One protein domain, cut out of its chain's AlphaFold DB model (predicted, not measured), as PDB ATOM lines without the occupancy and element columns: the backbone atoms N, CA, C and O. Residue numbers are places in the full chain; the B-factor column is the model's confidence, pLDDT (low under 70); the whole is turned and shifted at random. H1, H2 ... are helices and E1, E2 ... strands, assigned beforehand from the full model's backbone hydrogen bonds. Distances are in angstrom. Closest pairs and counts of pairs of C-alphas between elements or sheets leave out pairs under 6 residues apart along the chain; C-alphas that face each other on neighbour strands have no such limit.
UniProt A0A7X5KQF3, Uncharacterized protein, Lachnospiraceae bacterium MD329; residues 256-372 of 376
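Overview. This is residues 256 to 372 of the 376 residues of an uncharacterized protein of Lachnospiraceae bacterium MD329 (UniProt A0A7X5KQF3). H6 sits in the middle, with H2, the short H3 and the long H4 crossing one another at one end, and H5 and the small hairpin E1 E2 at the other. The link from H5 folds back past E2 to H6. The printed part has 117 residues with six named helices, then two named strands in one antiparallel sheet, E1 - E2; the class is mostly helix. It is compact, radius of gyration of the C-alphas 14.4 A, spanning 46 by 31 by 26 A.

Arrangement. E1, residues 360 to 363, and E2, residues 368 to 371, form an antiparallel hairpin; N 363 and O 368, 2.8 A apart, are within hydrogen-bond range. Residues 328 to 329 pair antiparallel with 369 to 370 of E2. H5, residues 313 to 324, is near E2. The closest C-alphas of E1 and H6, residues 340 to 351, are Tyr 362 and Ser 351, 6.3 A. H6 touches the hub, H2, residues 266 to 276; closest C-alphas Tyr 348 and Ser 276, 5.3 A. H2 touches residues 295 to 302 of H4, residues 292 to 307, about perpendicular at 82 degrees; closest C-alphas Gln 268 and Ala 302, 6.1 A. H3, residues 281 to 287, touches residues 292 to 296 of H4; closest C-alphas Glu 282 and Gly 292, 4.5 A. H1, residues 256 to 261, only just touches H5, with 3 pairs of C-alphas within 8 A; closest Ile 256 and Phe 316, 6.7 A. Every O i to N i+4 pair is within hydrogen-bond range in H2 to H6; H1 has 0 of 2, but 2 of 3 O i to N i+3 pairs.

Along the chain. H1 begins at C-alpha 256, (13.146, -76.243, 516.170); E2 ends at C-alpha 371, (5.875, -70.685, 533.775). H4 measures 22.9 A, H5 16.9 A, H6 16.3 A and H2 15.1 A.

Size, cuts and confidence. The farthest C-alphas, Asn 289 and Asn 325, are 45.9 A apart. The printed part has no cut; the H5 to H6 link is long. Residues 310 to 314 and 372 have pLDDT under 70.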
ATOM      1  N   ILE A 256      13.434 -75.417 514.990       82.38
ATOM      2  CA  ILE A 256      13.146 -76.243 516.170       82.38
ATOM      3  C   ILE A 256      11.660 -76.618 516.198       82.38
ATOM      4  O   ILE A 256      11.328 -77.781 516.408       82.38
ATOM      5  N   ALA A 257      10.787 -75.646 515.935       81.31
ATOM      6  CA  ALA A 257       9.343 -75.791 515.829       81.31
ATOM      7  C   ALA A 257       8.959 -76.848 514.787       81.31
ATOM      8  O   ALA A 257       8.231 -77.789 515.105       81.31
ATOM      9  N   GLY A 258       9.519 -76.754 513.576       79.19
ATOM     10  CA  GLY A 258       9.234 -77.687 512.486       79.19
ATOM     11  C   GLY A 258       9.563 -79.149 512.810       79.19
ATOM     12  O   GLY A 258       8.895 -80.048 512.311       79.19
ATOM     13  N   LYS A 259      10.531 -79.399 513.700       85.62
ATOM     14  CA  LYS A 259      10.951 -80.754 514.101       85.62
ATOM     15  C   LYS A 259      10.099 -81.373 515.204       85.62
ATOM     16  O   LYS A 259      10.267 -82.548 515.517       85.62
ATOM     17  N   ILE A 260       9.182 -80.630 515.827       86.25
ATOM     18  CA  ILE A 260       8.384 -81.147 516.955       86.25
ATOM     19  C   ILE A 260       7.487 -82.314 516.538       86.25
ATOM     20  O   ILE A 260       7.253 -83.232 517.328       86.25
ATOM     21  N   PHE A 261       7.024 -82.294 515.292       87.38
ATOM     22  CA  PHE A 261       6.190 -83.344 514.720       87.38
ATOM     23  C   PHE A 261       7.006 -84.495 514.107       87.38
ATOM     24  O   PHE A 261       6.416 -85.463 513.622       87.38
ATOM     25  N   ASP A 262       8.344 -84.446 514.167       87.44
ATOM     26  CA  ASP A 262       9.200 -85.535 513.696       87.44
ATOM     27  C   ASP A 262       8.861 -86.837 514.438       87.44
ATOM     28  O   ASP A 262       8.843 -86.907 515.669       87.44
ATOM     29  N   GLY A 263       8.614 -87.900 513.673       85.69
ATOM     30  CA  GLY A 263       8.253 -89.212 514.212       85.69
ATOM     31  C   GLY A 263       6.756 -89.418 514.456       85.69
ATOM     32  O   GLY A 263       6.374 -90.497 514.913       85.69
ATOM     33  N   ILE A 264       5.911 -88.434 514.132       91.12
ATOM     34  CA  ILE A 264       4.465 -88.622 513.982       91.12
ATOM     35  C   ILE A 264       4.188 -89.046 512.536       91.12
ATOM     36  O   ILE A 264       4.568 -88.349 511.600       91.12
ATOM     37  N   ASN A 265       3.552 -90.202 512.338       92.81
ATOM     38  CA  ASN A 265       3.136 -90.624 510.995       92.81
ATOM     39  C   ASN A 265       1.794 -89.990 510.589       92.81
ATOM     40  O   ASN A 265       1.053 -89.512 511.445       92.81
ATOM     41  N   GLU A 266       1.463 -90.024 509.296       93.69
ATOM     42  CA  GLU A 266       0.237 -89.412 508.748       93.69
ATOM     43  C   GLU A 266      -1.037 -89.868 509.469       93.69
ATOM     44  O   GLU A 266      -1.910 -89.062 509.778       93.69
ATOM     45  N   TRP A 267      -1.124 -91.156 509.803       92.94
ATOM     46  CA  TRP A 267      -2.289 -91.707 510.489       92.94
ATOM     47  C   TRP A 267      -2.428 -91.180 511.924       92.94
ATOM     48  O   TRP A 267      -3.515 -90.802 512.357       92.94
ATOM     49  N   GLN A 268      -1.324 -91.108 512.665       94.69
ATOM     50  CA  GLN A 268      -1.288 -90.494 513.992       94.69
ATOM     51  C   GLN A 268      -1.589 -88.998 513.929       94.69
ATOM     52  O   GLN A 268      -2.270 -88.478 514.811       94.69
ATOM     53  N   TYR A 269      -1.099 -88.319 512.893       94.88
ATOM     54  CA  TYR A 269      -1.342 -86.901 512.669       94.88
ATOM     55  C   TYR A 269      -2.834 -86.620 512.439       94.88
ATOM     56  O   TYR A 269      -3.393 -85.763 513.122       94.88
ATOM     57  N   ASP A 270      -3.513 -87.399 511.587       95.25
ATOM     58  CA  ASP A 270      -4.961 -87.260 511.365       95.25
ATOM     59  C   ASP A 270      -5.772 -87.516 512.645       95.25
ATOM     60  O   ASP A 270      -6.647 -86.722 513.001       95.25
ATOM     61  N   ILE A 271      -5.426 -88.565 513.407       96.25
ATOM     62  CA  ILE A 271      -6.042 -88.818 514.716       96.25
ATOM     63  C   ILE A 271      -5.889 -87.585 515.613       96.25
ATOM     64  O   ILE A 271      -6.875 -87.128 516.188       96.25
ATOM     65  N   LEU A 272      -4.687 -87.013 515.722       96.00
ATOM     66  CA  LEU A 272      -4.447 -85.833 516.554       96.00
ATOM     67  C   LEU A 272      -5.240 -84.608 516.079       96.00
ATOM     68  O   LEU A 272      -5.796 -83.903 516.922       96.00
ATOM     69  N   ILE A 273      -5.369 -84.380 514.768       95.94
ATOM     70  CA  ILE A 273      -6.221 -83.311 514.222       95.94
ATOM     71  C   ILE A 273      -7.668 -83.505 514.676       95.94
ATOM     72  O   ILE A 273      -8.252 -82.604 515.283       95.94
ATOM     73  N   ARG A 274      -8.253 -84.681 514.441       96.19
ATOM     74  CA  ARG A 274      -9.650 -84.972 514.810       96.19
ATOM     75  C   ARG A 274      -9.893 -84.839 516.305       96.19
ATOM     76  O   ARG A 274     -10.880 -84.234 516.728       96.19
ATOM     77  N   ARG A 275      -8.962 -85.345 517.115       96.50
ATOM     78  CA  ARG A 275      -9.009 -85.230 518.578       96.50
ATOM     79  C   ARG A 275      -8.912 -83.778 519.034       96.50
ATOM     80  O   ARG A 275      -9.692 -83.372 519.893       96.50
ATOM     81  N   SER A 276      -8.039 -82.980 518.420       95.62
ATOM     82  CA  SER A 276      -7.917 -81.545 518.712       95.62
ATOM     83  C   SER A 276      -9.168 -80.744 518.327       95.62
ATOM     84  O   SER A 276      -9.475 -79.740 518.964       95.62
ATOM     85  N   ASN A 277      -9.943 -81.221 517.347       95.25
ATOM     86  CA  ASN A 277     -11.245 -80.662 516.968       95.25
ATOM     87  C   ASN A 277     -12.417 -81.193 517.825       95.25
ATOM     88  O   ASN A 277     -13.567 -80.833 517.575       95.25
ATOM     89  N   GLY A 278     -12.149 -82.032 518.832       94.56
ATOM     90  CA  GLY A 278     -13.146 -82.518 519.789       94.56
ATOM     91  C   GLY A 278     -13.868 -83.812 519.397       94.56
ATOM     92  O   GLY A 278     -14.823 -84.192 520.073       94.56
ATOM     93  N   GLU A 279     -13.439 -84.518 518.345       96.31
ATOM     94  CA  GLU A 279     -14.042 -85.808 517.979       96.31
ATOM     95  C   GLU A 279     -13.747 -86.897 519.030       96.31
ATOM     96  O   GLU A 279     -12.643 -86.973 519.582       96.31
ATOM     97  N   THR A 280     -14.723 -87.767 519.322       96.31
ATOM     98  CA  THR A 280     -14.547 -88.873 520.284       96.31
ATOM     99  C   THR A 280     -13.760 -90.038 519.679       96.31
ATOM    100  O   THR A 280     -13.682 -90.189 518.459       96.31
ATOM    101  N   LEU A 281     -13.180 -90.884 520.536       96.25
ATOM    102  CA  LEU A 281     -12.416 -92.058 520.097       96.25
ATOM    103  C   LEU A 281     -13.292 -93.037 519.308       96.25
ATOM    104  O   LEU A 281     -12.834 -93.621 518.332       96.25
ATOM    105  N   GLU A 282     -14.559 -93.182 519.695       96.50
ATOM    106  CA  GLU A 282     -15.537 -94.058 519.047       96.50
ATOM    107  C   GLU A 282     -15.861 -93.565 517.639       96.50
ATOM    108  O   GLU A 282     -15.890 -94.360 516.703       96.50
ATOM    109  N   LYS A 283     -16.045 -92.249 517.473       96.38
ATOM    110  CA  LYS A 283     -16.343 -91.643 516.173       96.38
ATOM    111  C   LYS A 283     -15.168 -91.784 515.202       96.38
ATOM    112  O   LYS A 283     -15.364 -92.132 514.040       96.38
ATOM    113  N   ILE A 284     -13.942 -91.574 515.684       96.19
ATOM    114  CA  ILE A 284     -12.727 -91.783 514.885       96.19
ATOM    115  C   ILE A 284     -12.542 -93.279 514.579       96.19
ATOM    116  O   ILE A 284     -12.210 -93.643 513.455       96.19
ATOM    117  N   GLY A 285     -12.808 -94.156 515.551       94.44
ATOM    118  CA  GLY A 285     -12.743 -95.606 515.375       94.44
ATOM    119  C   GLY A 285     -13.685 -96.097 514.277       94.44
ATOM    120  O   GLY A 285     -13.252 -96.820 513.383       94.44
ATOM    121  N   GLN A 286     -14.934 -95.620 514.277       95.31
ATOM    122  CA  GLN A 286     -15.910 -95.891 513.216       95.31
ATOM    123  C   GLN A 286     -15.411 -95.437 511.840       95.31
ATOM    124  O   GLN A 286     -15.535 -96.190 510.880       95.31
ATOM    125  N   HIS A 287     -14.801 -94.250 511.742       94.38
ATOM    126  CA  HIS A 287     -14.241 -93.750 510.482       94.38
ATOM    127  C   HIS A 287     -13.163 -94.680 509.898       94.38
ATOM    128  O   HIS A 287     -13.089 -94.855 508.685       94.38
ATOM    129  N   TYR A 288     -12.366 -95.312 510.762       94.06
ATOM    130  CA  TYR A 288     -11.283 -96.222 510.379       94.06
ATOM    131  C   TYR A 288     -11.635 -97.713 510.473       94.06
ATOM    132  O   TYR A 288     -10.741 -98.550 510.362       94.06
ATOM    133  N   ASN A 289     -12.908 -98.068 510.690       94.56
ATOM    134  CA  ASN A 289     -13.350 -99.452 510.912       94.56
ATOM    135  C   ASN A 289     -12.553-100.185 512.015       94.56
ATOM    136  O   ASN A 289     -12.184-101.351 511.872       94.56
ATOM    137  N   CYS A 290     -12.278 -99.503 513.127       95.25
ATOM    138  CA  CYS A 290     -11.560-100.055 514.276       95.25
ATOM    139  C   CYS A 290     -12.196 -99.627 515.609       95.25
ATOM    140  O   CYS A 290     -13.143 -98.841 515.659       95.25
ATOM    141  N   THR A 291     -11.699-100.170 516.722       95.62
ATOM    142  CA  THR A 291     -12.215 -99.828 518.054       95.62
ATOM    143  C   THR A 291     -11.665 -98.484 518.533       95.62
ATOM    144  O   THR A 291     -10.523 -98.123 518.243       95.62
ATOM    145  N   GLY A 292     -12.443 -97.759 519.345       95.19
ATOM    146  CA  GLY A 292     -11.960 -96.534 520.000       95.19
ATOM    147  C   GLY A 292     -10.717 -96.774 520.868       95.19
ATOM    148  O   GLY A 292      -9.846 -95.915 520.969       95.19
ATOM    149  N   GLU A 293     -10.575 -97.982 521.417       96.25
ATOM    150  CA  GLU A 293      -9.388 -98.390 522.170       96.25
ATOM    151  C   GLU A 293      -8.134 -98.472 521.284       96.25
ATOM    152  O   GLU A 293      -7.057 -98.042 521.693       96.25
ATOM    153  N   TYR A 294      -8.258 -98.941 520.039       94.50
ATOM    154  CA  TYR A 294      -7.147 -98.930 519.085       94.50
ATOM    155  C   TYR A 294      -6.712 -97.498 518.733       94.50
ATOM    156  O   TYR A 294      -5.514 -97.201 518.712       94.50
ATOM    157  N   ILE A 295      -7.676 -96.586 518.554       97.25
ATOM    158  CA  ILE A 295      -7.396 -95.153 518.381       97.25
ATOM    159  C   ILE A 295      -6.669 -94.590 519.608       97.25
ATOM    160  O   ILE A 295      -5.666 -93.895 519.445       97.25
ATOM    161  N   ARG A 296      -7.101 -94.941 520.828       95.88
ATOM    162  CA  ARG A 296      -6.450 -94.524 522.083       95.88
ATOM    163  C   ARG A 296      -4.985 -94.945 522.132       95.88
ATOM    164  O   ARG A 296      -4.127 -94.135 522.477       95.88
ATOM    165  N   TYR A 297      -4.675 -96.187 521.759       95.00
ATOM    166  CA  TYR A 297      -3.289 -96.660 521.704       95.00
ATOM    167  C   TYR A 297      -2.442 -95.870 520.703       95.00
ATOM    168  O   TYR A 297      -1.298 -95.523 521.009       95.00
ATOM    169  N   SER A 298      -2.996 -95.565 519.526       93.94
ATOM    170  CA  SER A 298      -2.300 -94.771 518.509       93.94
ATOM    171  C   SER A 298      -2.056 -93.331 518.972       93.94
ATOM    172  O   SER A 298      -0.925 -92.845 518.893       93.94
ATOM    173  N   GLU A 299      -3.074 -92.694 519.557       94.88
ATOM    174  CA  GLU A 299      -2.999 -91.363 520.170       94.88
ATOM    175  C   GLU A 299      -1.929 -91.316 521.270       94.88
ATOM    176  O   GLU A 299      -1.041 -90.466 521.238       94.88
ATOM    177  N   MET A 300      -1.944 -92.271 522.206       92.38
ATOM    178  CA  MET A 300      -0.937 -92.354 523.268       92.38
ATOM    179  C   MET A 300       0.479 -92.532 522.713       92.38
ATOM    180  O   MET A 300       1.435 -91.977 523.258       92.38
ATOM    181  N   ARG A 301       0.643 -93.312 521.638       91.56
ATOM    182  CA  ARG A 301       1.945 -93.488 520.986       91.56
ATOM    183  C   ARG A 301       2.428 -92.183 520.360       91.56
ATOM    184  O   ARG A 301       3.600 -91.862 520.515       91.56
ATOM    185  N   ALA A 302       1.531 -91.435 519.724       91.81
ATOM    186  CA  ALA A 302       1.827 -90.120 519.174       91.81
ATOM    187  C   ALA A 302       2.232 -89.132 520.284       91.81
ATOM    188  O   ALA A 302       3.294 -88.526 520.203       91.81
ATOM    189  N   MET A 303       1.467 -89.049 521.381       89.62
ATOM    190  CA  MET A 303       1.780 -88.195 522.541       89.62
ATOM    191  C   MET A 303       3.156 -88.499 523.154       89.62
ATOM    192  O   MET A 303       3.904 -87.584 523.503       89.62
ATOM    193  N   ARG A 304       3.545 -89.780 523.230       86.81
ATOM    194  CA  ARG A 304       4.886 -90.179 523.696       86.81
ATOM    195  C   ARG A 304       6.004 -89.654 522.799       86.81
ATOM    196  O   ARG A 304       7.061 -89.314 523.323       86.81
ATOM    197  N   THR A 305       5.791 -89.557 521.487       86.38
ATOM    198  CA  THR A 305       6.780 -88.974 520.570       86.38
ATOM    199  C   THR A 305       7.080 -87.524 520.939       86.38
ATOM    200  O   THR A 305       8.249 -87.159 521.000       86.38
ATOM    201  N   PHE A 306       6.067 -86.726 521.302       84.56
ATOM    202  CA  PHE A 306       6.290 -85.344 521.746       84.56
ATOM    203  C   PHE A 306       7.153 -85.277 523.008       84.56
ATOM    204  O   PHE A 306       8.025 -84.423 523.084       84.56
ATOM    205  N   ARG A 307       6.988 -86.205 523.964       78.19
ATOM    206  CA  ARG A 307       7.832 -86.278 525.176       78.19
ATOM    207  C   ARG A 307       9.283 -86.673 524.892       78.19
ATOM    208  O   ARG A 307      10.177 -86.263 525.629       78.19
ATOM    209  N   HIS A 308       9.505 -87.501 523.873       73.94
ATOM    210  CA  HIS A 308      10.801 -88.110 523.553       73.94
ATOM    211  C   HIS A 308      11.474 -87.520 522.309       73.94
ATOM    212  O   HIS A 308      12.439 -88.101 521.807       73.94
ATOM    213  N   ASN A 309      10.970 -86.401 521.792       70.06
ATOM    214  CA  ASN A 309      11.523 -85.776 520.601       70.06
ATOM    215  C   ASN A 309      13.016 -85.434 520.812       70.06
ATOM    216  O   ASN A 309      13.440 -85.051 521.905       70.06
ATOM    217  N   LYS A 310      13.825 -85.622 519.757       54.22
ATOM    218  CA  LYS A 310      15.276 -85.356 519.760       54.22
ATOM    219  C   LYS A 310      15.593 -83.890 520.055       54.22
ATOM    220  O   LYS A 310      16.609 -83.601 520.680       54.22
ATOM    221  N   THR A 311      14.731 -82.981 519.615       60.91
ATOM    222  CA  THR A 311      14.657 -81.610 520.120       60.91
ATOM    223  C   THR A 311      13.824 -81.653 521.393       60.91
ATOM    224  O   THR A 311      12.647 -81.999 521.330       60.91
ATOM    225  N   SER A 312      14.426 -81.342 522.546       65.81
ATOM    226  CA  SER A 312      13.714 -81.357 523.829       65.81
ATOM    227  C   SER A 312      12.446 -80.496 523.711       65.81
ATOM    228  O   SER A 312      12.560 -79.284 523.494       65.81
ATOM    229  N   PRO A 313      11.235 -81.070 523.852       56.69
ATOM    230  CA  PRO A 313       9.982 -80.311 523.754       56.69
ATOM    231  C   PRO A 313       9.931 -79.178 524.794       56.69
ATOM    232  O   PRO A 313       9.312 -78.136 524.578       56.69
ATOM    233  N   TYR A 314      10.641 -79.360 525.911       63.84
ATOM    234  CA  TYR A 314      10.802 -78.373 526.969       63.84
ATOM    235  C   TYR A 314      11.644 -77.180 526.516       63.84
ATOM    236  O   TYR A 314      11.337 -76.055 526.896       63.84
ATOM    237  N   ASP A 315      12.668 -77.393 525.688       73.69
ATOM    238  CA  ASP A 315      13.520 -76.305 525.200       73.69
ATOM    239  C   ASP A 315      12.773 -75.430 524.199       73.69
ATOM    240  O   ASP A 315      12.861 -74.207 524.272       73.69
ATOM    241  N   PHE A 316      11.942 -76.030 523.346       84.56
ATOM    242  CA  PHE A 316      11.056 -75.284 522.458       84.56
ATOM    243  C   PHE A 316      10.034 -74.421 523.222       84.56
ATOM    244  O   PHE A 316       9.929 -73.220 522.967       84.56
ATOM    245  N   LEU A 317       9.313 -74.988 524.198       86.75
ATOM    246  CA  LEU A 317       8.342 -74.218 524.991       86.75
ATOM    247  C   LEU A 317       9.022 -73.091 525.780       86.75
ATOM    248  O   LEU A 317       8.481 -71.989 525.896       86.75
ATOM    249  N   ARG A 318      10.240 -73.334 526.277       85.62
ATOM    250  CA  ARG A 318      11.054 -72.320 526.957       85.62
ATOM    251  C   ARG A 318      11.574 -71.242 526.003       85.62
ATOM    252  O   ARG A 318      11.674 -70.093 526.426       85.62
ATOM    253  N   LEU A 319      11.861 -71.569 524.743       87.38
ATOM    254  CA  LEU A 319      12.215 -70.594 523.706       87.38
ATOM    255  C   LEU A 319      11.039 -69.672 523.376       87.38
ATOM    256  O   LEU A 319      11.206 -68.455 523.403       87.38
ATOM    257  N   ILE A 320       9.836 -70.221 523.157       88.12
ATOM    258  CA  ILE A 320       8.625 -69.403 522.949       88.12
ATOM    259  C   ILE A 320       8.367 -68.511 524.163       88.12
ATOM    260  O   ILE A 320       8.070 -67.323 524.013       88.12
ATOM    261  N   TYR A 321       8.534 -69.052 525.370       87.94
ATOM    262  CA  TYR A 321       8.466 -68.267 526.598       87.94
ATOM    263  C   TYR A 321       9.503 -67.139 526.630       87.94
ATOM    264  O   TYR A 321       9.164 -66.010 526.990       87.94
ATOM    265  N   ALA A 322      10.747 -67.402 526.226       87.81
ATOM    266  CA  ALA A 322      11.803 -66.397 526.205       87.81
ATOM    267  C   ALA A 322      11.510 -65.256 525.214       87.81
ATOM    268  O   ALA A 322      11.695 -64.090 525.568       87.81
ATOM    269  N   VAL A 323      10.977 -65.576 524.030       88.06
ATOM    270  CA  VAL A 323      10.587 -64.595 523.000       88.06
ATOM    271  C   VAL A 323       9.383 -63.754 523.417       88.06
ATOM    272  O   VAL A 323       9.380 -62.533 523.232       88.06
ATOM    273  N   ASN A 324       8.345 -64.384 523.967       85.31
ATOM    274  CA  ASN A 324       7.113 -63.684 524.340       85.31
ATOM    275  C   ASN A 324       7.252 -62.945 525.668       85.31
ATOM    276  O   ASN A 324       6.654 -61.884 525.857       85.31
ATOM    277  N   ASN A 325       8.103 -63.455 526.564       74.50
ATOM    278  CA  ASN A 325       8.551 -62.774 527.773       74.50
ATOM    279  C   ASN A 325       7.390 -62.315 528.680       74.50
ATOM    280  O   ASN A 325       7.419 -61.260 529.331       74.50
ATOM    281  N   ARG A 326       6.349 -63.148 528.703       77.12
ATOM    282  CA  ARG A 326       5.161 -63.065 529.550       77.12
ATOM    283  C   ARG A 326       5.110 -64.337 530.384       77.12
ATOM    284  O   ARG A 326       5.471 -65.402 529.903       77.12
ATOM    285  N   ARG A 327       4.651 -64.231 531.636       75.12
ATOM    286  CA  ARG A 327       4.587 -65.369 532.579       75.12
ATOM    287  C   ARG A 327       3.726 -66.534 532.082       75.12
ATOM    288  O   ARG A 327       3.919 -67.658 532.533       75.12
ATOM    289  N   ASN A 328       2.791 -66.248 531.181       87.75
ATOM    290  CA  ASN A 328       1.864 -67.222 530.638       87.75
ATOM    291  C   ASN A 328       1.939 -67.211 529.113       87.75
ATOM    292  O   ASN A 328       2.036 -66.130 528.529       87.75
ATOM    293  N   LEU A 329       1.841 -68.395 528.516       90.62
ATOM    294  CA  LEU A 329       1.621 -68.573 527.084       90.62
ATOM    295  C   LEU A 329       0.195 -69.055 526.829       90.62
ATOM    296  O   LEU A 329      -0.385 -69.784 527.633       90.62
ATOM    297  N   THR A 330      -0.335 -68.666 525.686       92.50
ATOM    298  CA  THR A 330      -1.640 -69.023 525.130       92.50
ATOM    299  C   THR A 330      -1.435 -69.645 523.753       92.50
ATOM    300  O   THR A 330      -0.342 -69.553 523.196       92.50
ATOM    301  N   SER A 331      -2.469 -70.256 523.175       91.44
ATOM    302  CA  SER A 331      -2.399 -70.807 521.813       91.44
ATOM    303  C   SER A 331      -1.955 -69.771 520.769       91.44
ATOM    304  O   SER A 331      -1.189 -70.108 519.869       91.44
ATOM    305  N   ALA A 332      -2.345 -68.503 520.942       90.75
ATOM    306  CA  ALA A 332      -1.979 -67.396 520.057       90.75
ATOM    307  C   ALA A 332      -0.460 -67.158 519.971       90.75
ATOM    308  O   ALA A 332       0.043 -66.742 518.933       90.75
ATOM    309  N   ASP A 333       0.295 -67.470 521.030       90.62
ATOM    310  CA  ASP A 333       1.753 -67.300 521.045       90.62
ATOM    311  C   ASP A 333       2.482 -68.306 520.124       90.62
ATOM    312  O   ASP A 333       3.676 -68.149 519.862       90.62
ATOM    313  N   PHE A 334       1.776 -69.331 519.628       90.44
ATOM    314  CA  PHE A 334       2.295 -70.364 518.723       90.44
ATOM    315  C   PHE A 334       1.919 -70.107 517.259       90.44
ATOM    316  O   PHE A 334       2.600 -70.601 516.366       90.44
ATOM    317  N   GLU A 335       0.871 -69.326 516.991       90.25
ATOM    318  CA  GLU A 335       0.378 -69.054 515.631       90.25
ATOM    319  C   GLU A 335       1.429 -68.475 514.667       90.25
ATOM    320  O   GLU A 335       1.394 -68.841 513.494       90.25
ATOM    321  N   PRO A 336       2.407 -67.652 515.098       87.81
ATOM    322  CA  PRO A 336       3.462 -67.180 514.197       87.81
ATOM    323  C   PRO A 336       4.436 -68.268 513.721       87.81
ATOM    324  O   PRO A 336       5.176 -68.043 512.769       87.81
ATOM    325  N   LEU A 337       4.489 -69.415 514.404       86.62
ATOM    326  CA  LEU A 337       5.499 -70.459 514.187       86.62
ATOM    327  C   LEU A 337       4.930 -71.728 513.544       86.62
ATOM    328  O   LEU A 337       5.700 -72.585 513.112       86.62
ATOM    329  N   PHE A 338       3.605 -71.871 513.512       88.75
ATOM    330  CA  PHE A 338       2.925 -73.101 513.124       88.75
ATOM    331  C   PHE A 338       1.684 -72.818 512.297       88.75
ATOM    332  O   PHE A 338       1.000 -71.810 512.470       88.75
ATOM    333  N   GLU A 339       1.327 -73.781 511.457       90.81
ATOM    334  CA  GLU A 339       0.030 -73.770 510.798       90.81
ATOM    335  C   GLU A 339      -1.104 -73.935 511.817       90.81
ATOM    336  O   GLU A 339      -0.954 -74.548 512.877       90.81
ATOM    337  N   LYS A 340      -2.295 -73.442 511.471       91.81
ATOM    338  CA  LYS A 340      -3.471 -73.466 512.353       91.81
ATOM    339  C   LYS A 340      -3.780 -74.860 512.915       91.81
ATOM    340  O   LYS A 340      -4.176 -74.989 514.072       91.81
ATOM    341  N   GLU A 341      -3.626 -75.903 512.103       91.75
ATOM    342  CA  GLU A 341      -3.857 -77.286 512.532       91.75
ATOM    343  C   GLU A 341      -2.782 -77.770 513.508       91.75
ATOM    344  O   GLU A 341      -3.105 -78.366 514.534       91.75
ATOM    345  N   GLN A 342      -1.520 -77.430 513.257       92.56
ATOM    346  CA  GLN A 342      -0.405 -77.749 514.146       92.56
ATOM    347  C   GLN A 342      -0.556 -77.059 515.508       92.56
ATOM    348  O   GLN A 342      -0.358 -77.705 516.539       92.56
ATOM    349  N   VAL A 343      -0.986 -75.790 515.539       93.62
ATOM    350  CA  VAL A 343      -1.290 -75.074 516.793       93.62
ATOM    351  C   VAL A 343      -2.368 -75.806 517.586       93.62
ATOM    352  O   VAL A 343      -2.203 -76.024 518.786       93.62
ATOM    353  N   LYS A 344      -3.451 -76.246 516.931       94.25
ATOM    354  CA  LYS A 344      -4.518 -77.012 517.596       94.25
ATOM    355  C   LYS A 344      -4.004 -78.319 518.187       94.25
ATOM    356  O   LYS A 344      -4.348 -78.637 519.324       94.25
ATOM    357  N   ILE A 345      -3.182 -79.064 517.449       94.44
ATOM    358  CA  ILE A 345      -2.591 -80.315 517.937       94.44
ATOM    359  C   ILE A 345      -1.684 -80.046 519.144       94.44
ATOM    360  O   ILE A 345      -1.819 -80.712 520.169       94.44
ATOM    361  N   LEU A 346      -0.789 -79.058 519.058       92.06
ATOM    362  CA  LEU A 346       0.106 -78.694 520.160       92.06
ATOM    363  C   LEU A 346      -0.681 -78.279 521.398       92.06
ATOM    364  O   LEU A 346      -0.411 -78.770 522.494       92.06
ATOM    365  N   TRP A 347      -1.687 -77.425 521.223       93.62
ATOM    366  CA  TRP A 347      -2.524 -76.967 522.323       93.62
ATOM    367  C   TRP A 347      -3.338 -78.106 522.932       93.62
ATOM    368  O   TRP A 347      -3.439 -78.213 524.152       93.62
ATOM    369  N   TYR A 348      -3.835 -79.025 522.102       94.19
ATOM    370  CA  TYR A 348      -4.465 -80.254 522.564       94.19
ATOM    371  C   TYR A 348      -3.516 -81.070 523.450       94.19
ATOM    372  O   TYR A 348      -3.879 -81.410 524.575       94.19
ATOM    373  N   ILE A 349      -2.283 -81.316 523.007       91.62
ATOM    374  CA  ILE A 349      -1.274 -82.070 523.771       91.62
ATOM    375  C   ILE A 349      -0.934 -81.367 525.093       91.62
ATOM    376  O   ILE A 349      -0.905 -82.009 526.147       91.62
ATOM    377  N   ILE A 350      -0.738 -80.045 525.062       90.88
ATOM    378  CA  ILE A 350      -0.508 -79.221 526.257       90.88
ATOM    379  C   ILE A 350      -1.699 -79.329 527.220       90.88
ATOM    380  O   ILE A 350      -1.504 -79.565 528.411       90.88
ATOM    381  N   SER A 351      -2.933 -79.250 526.713       91.69
ATOM    382  CA  SER A 351      -4.154 -79.333 527.525       91.69
ATOM    383  C   SER A 351      -4.340 -80.691 528.209       91.69
ATOM    384  O   SER A 351      -4.967 -80.788 529.268       91.69
ATOM    385  N   LYS A 352      -3.753 -81.752 527.638       90.75
ATOM    386  CA  LYS A 352      -3.686 -83.088 528.245       90.75
ATOM    387  C   LYS A 352      -2.608 -83.216 529.316       90.75
ATOM    388  O   LYS A 352      -2.500 -84.282 529.912       90.75
ATOM    389  N   ARG A 353      -1.857 -82.143 529.597       86.88
ATOM    390  CA  ARG A 353      -0.733 -82.111 530.549       86.88
ATOM    391  C   ARG A 353       0.380 -83.089 530.189       86.88
ATOM    392  O   ARG A 353       1.174 -83.487 531.035       86.88
ATOM    393  N   GLU A 354       0.472 -83.461 528.914       84.94
ATOM    394  CA  GLU A 354       1.480 -84.413 528.452       84.94
ATOM    395  C   GLU A 354       2.897 -83.827 528.504       84.94
ATOM    396  O   GLU A 354       3.859 -84.593 528.577       84.94
ATOM    397  N   LEU A 355       3.010 -82.495 528.504       85.06
ATOM    398  CA  LEU A 355       4.266 -81.740 528.528       85.06
ATOM    399  C   LEU A 355       4.518 -81.014 529.862       85.06
ATOM    400  O   LEU A 355       5.488 -80.265 529.959       85.06
ATOM    401  N   ASP A 356       3.671 -81.205 530.880       84.06
ATOM    402  CA  ASP A 356       3.861 -80.578 532.194       84.06
ATOM    403  C   ASP A 356       5.202 -81.007 532.812       84.06
ATOM    404  O   ASP A 356       5.584 -82.180 532.781       84.06
ATOM    405  N   CYS A 357       5.916 -80.060 533.418       78.94
ATOM    406  CA  CYS A 357       7.163 -80.337 534.126       78.94
ATOM    407  C   CYS A 357       7.353 -79.410 535.336       78.94
ATOM    408  O   CYS A 357       6.475 -78.634 535.708       78.94
ATOM    409  N   GLN A 358       8.517 -79.479 535.985       78.06
ATOM    410  CA  GLN A 358       8.818 -78.626 537.144       78.06
ATOM    411  C   GLN A 358       8.886 -77.127 536.794       78.06
ATOM    412  O   GLN A 358       8.714 -76.286 537.674       78.06
ATOM    413  N   LEU A 359       9.136 -76.786 535.524       77.56
ATOM    414  CA  LEU A 359       9.315 -75.405 535.069       77.56
ATOM    415  C   LEU A 359       8.004 -74.726 534.665       77.56
ATOM    416  O   LEU A 359       7.871 -73.510 534.815       77.56
ATOM    417  N   PHE A 360       7.048 -75.498 534.151       85.06
ATOM    418  CA  PHE A 360       5.768 -74.987 533.684       85.06
ATOM    419  C   PHE A 360       4.679 -76.058 533.744       85.06
ATOM    420  O   PHE A 360       4.958 -77.255 533.659       85.06
ATOM    421  N   CYS A 361       3.427 -75.620 533.849       88.88
ATOM    422  CA  CYS A 361       2.269 -76.507 533.764       88.88
ATOM    423  C   CYS A 361       1.078 -75.823 533.094       88.88
ATOM    424  O   CYS A 361       0.933 -74.597 533.165       88.88
ATOM    425  N   TYR A 362       0.186 -76.613 532.513       91.19
ATOM    426  CA  TYR A 362      -1.052 -76.109 531.934       91.19
ATOM    427  C   TYR A 362      -2.133 -75.826 533.002       91.19
ATOM    428  O   TYR A 362      -2.527 -76.702 533.787       91.19
ATOM    429  N   SER A 363      -2.635 -74.585 533.022       90.38
ATOM    430  CA  SER A 363      -3.811 -74.163 533.791       90.38
ATOM    431  C   SER A 363      -5.063 -74.357 532.944       90.38
ATOM    432  O   SER A 363      -5.240 -73.680 531.934       90.38
ATOM    433  N   LYS A 364      -5.938 -75.272 533.376       87.50
ATOM    434  CA  LYS A 364      -7.201 -75.559 532.684       87.50
ATOM    435  C   LYS A 364      -8.214 -74.425 532.849       87.50
ATOM    436  O   LYS A 364      -8.949 -74.145 531.913       87.50
ATOM    437  N   ASP A 365      -8.237 -73.786 534.017       87.38
ATOM    438  CA  ASP A 365      -9.221 -72.745 534.347       87.38
ATOM    439  C   ASP A 365      -9.010 -71.475 533.520       87.38
ATOM    440  O   ASP A 365      -9.958 -70.774 533.185       87.38
ATOM    441  N   ASP A 366      -7.756 -71.204 533.166       86.19
ATOM    442  CA  ASP A 366      -7.364 -70.014 532.422       86.19
ATOM    443  C   ASP A 366      -6.984 -70.292 530.959       86.19
ATOM    444  O   ASP A 366      -6.538 -69.371 530.279       86.19
ATOM    445  N   ASP A 367      -7.049 -71.556 530.527       91.19
ATOM    446  CA  ASP A 367      -6.532 -72.046 529.243       91.19
ATOM    447  C   ASP A 367      -5.166 -71.434 528.874       91.19
ATOM    448  O   ASP A 367      -5.004 -70.738 527.871       91.19
ATOM    449  N   LYS A 368      -4.166 -71.633 529.744       92.44
ATOM    450  CA  LYS A 368      -2.820 -71.064 529.554       92.44
ATOM    451  C   LYS A 368      -1.719 -71.950 530.119       92.44
ATOM    452  O   LYS A 368      -1.894 -72.630 531.131       92.44
ATOM    453  N   LEU A 369      -0.543 -71.884 529.507       89.81
ATOM    454  CA  LEU A 369       0.680 -72.495 530.013       89.81
ATOM    455  C   LEU A 369       1.366 -71.522 530.976       89.81
ATOM    456  O   LEU A 369       1.738 -70.422 530.574       89.81
ATOM    457  N   VAL A 370       1.531 -71.908 532.239       88.50
ATOM    458  CA  VAL A 370       2.085 -71.044 533.294       88.50
ATOM    459  C   VAL A 370       3.529 -71.439 533.577       88.50
ATOM    460  O   VAL A 370       3.779 -72.572 533.989       88.50
ATOM    461  N   PHE A 371       4.466 -70.505 533.413       83.19
ATOM    462  CA  PHE A 371       5.875 -70.685 533.775       83.19
ATOM    463  C   PHE A 371       6.146 -70.197 535.204       83.19
ATOM    464  O   PHE A 371       5.528 -69.242 535.673       83.19
ATOM    465  N   ASP A 372       7.102 -70.834 535.892       69.75
ATOM    466  CA  ASP A 372       7.589 -70.440 537.227       69.75
ATOM    467  C   ASP A 372       6.536 -70.527 538.367       69.75
ATOM    468  O   ASP A 372       6.558 -69.743 539.316       69.75
TER     469      ASP A 372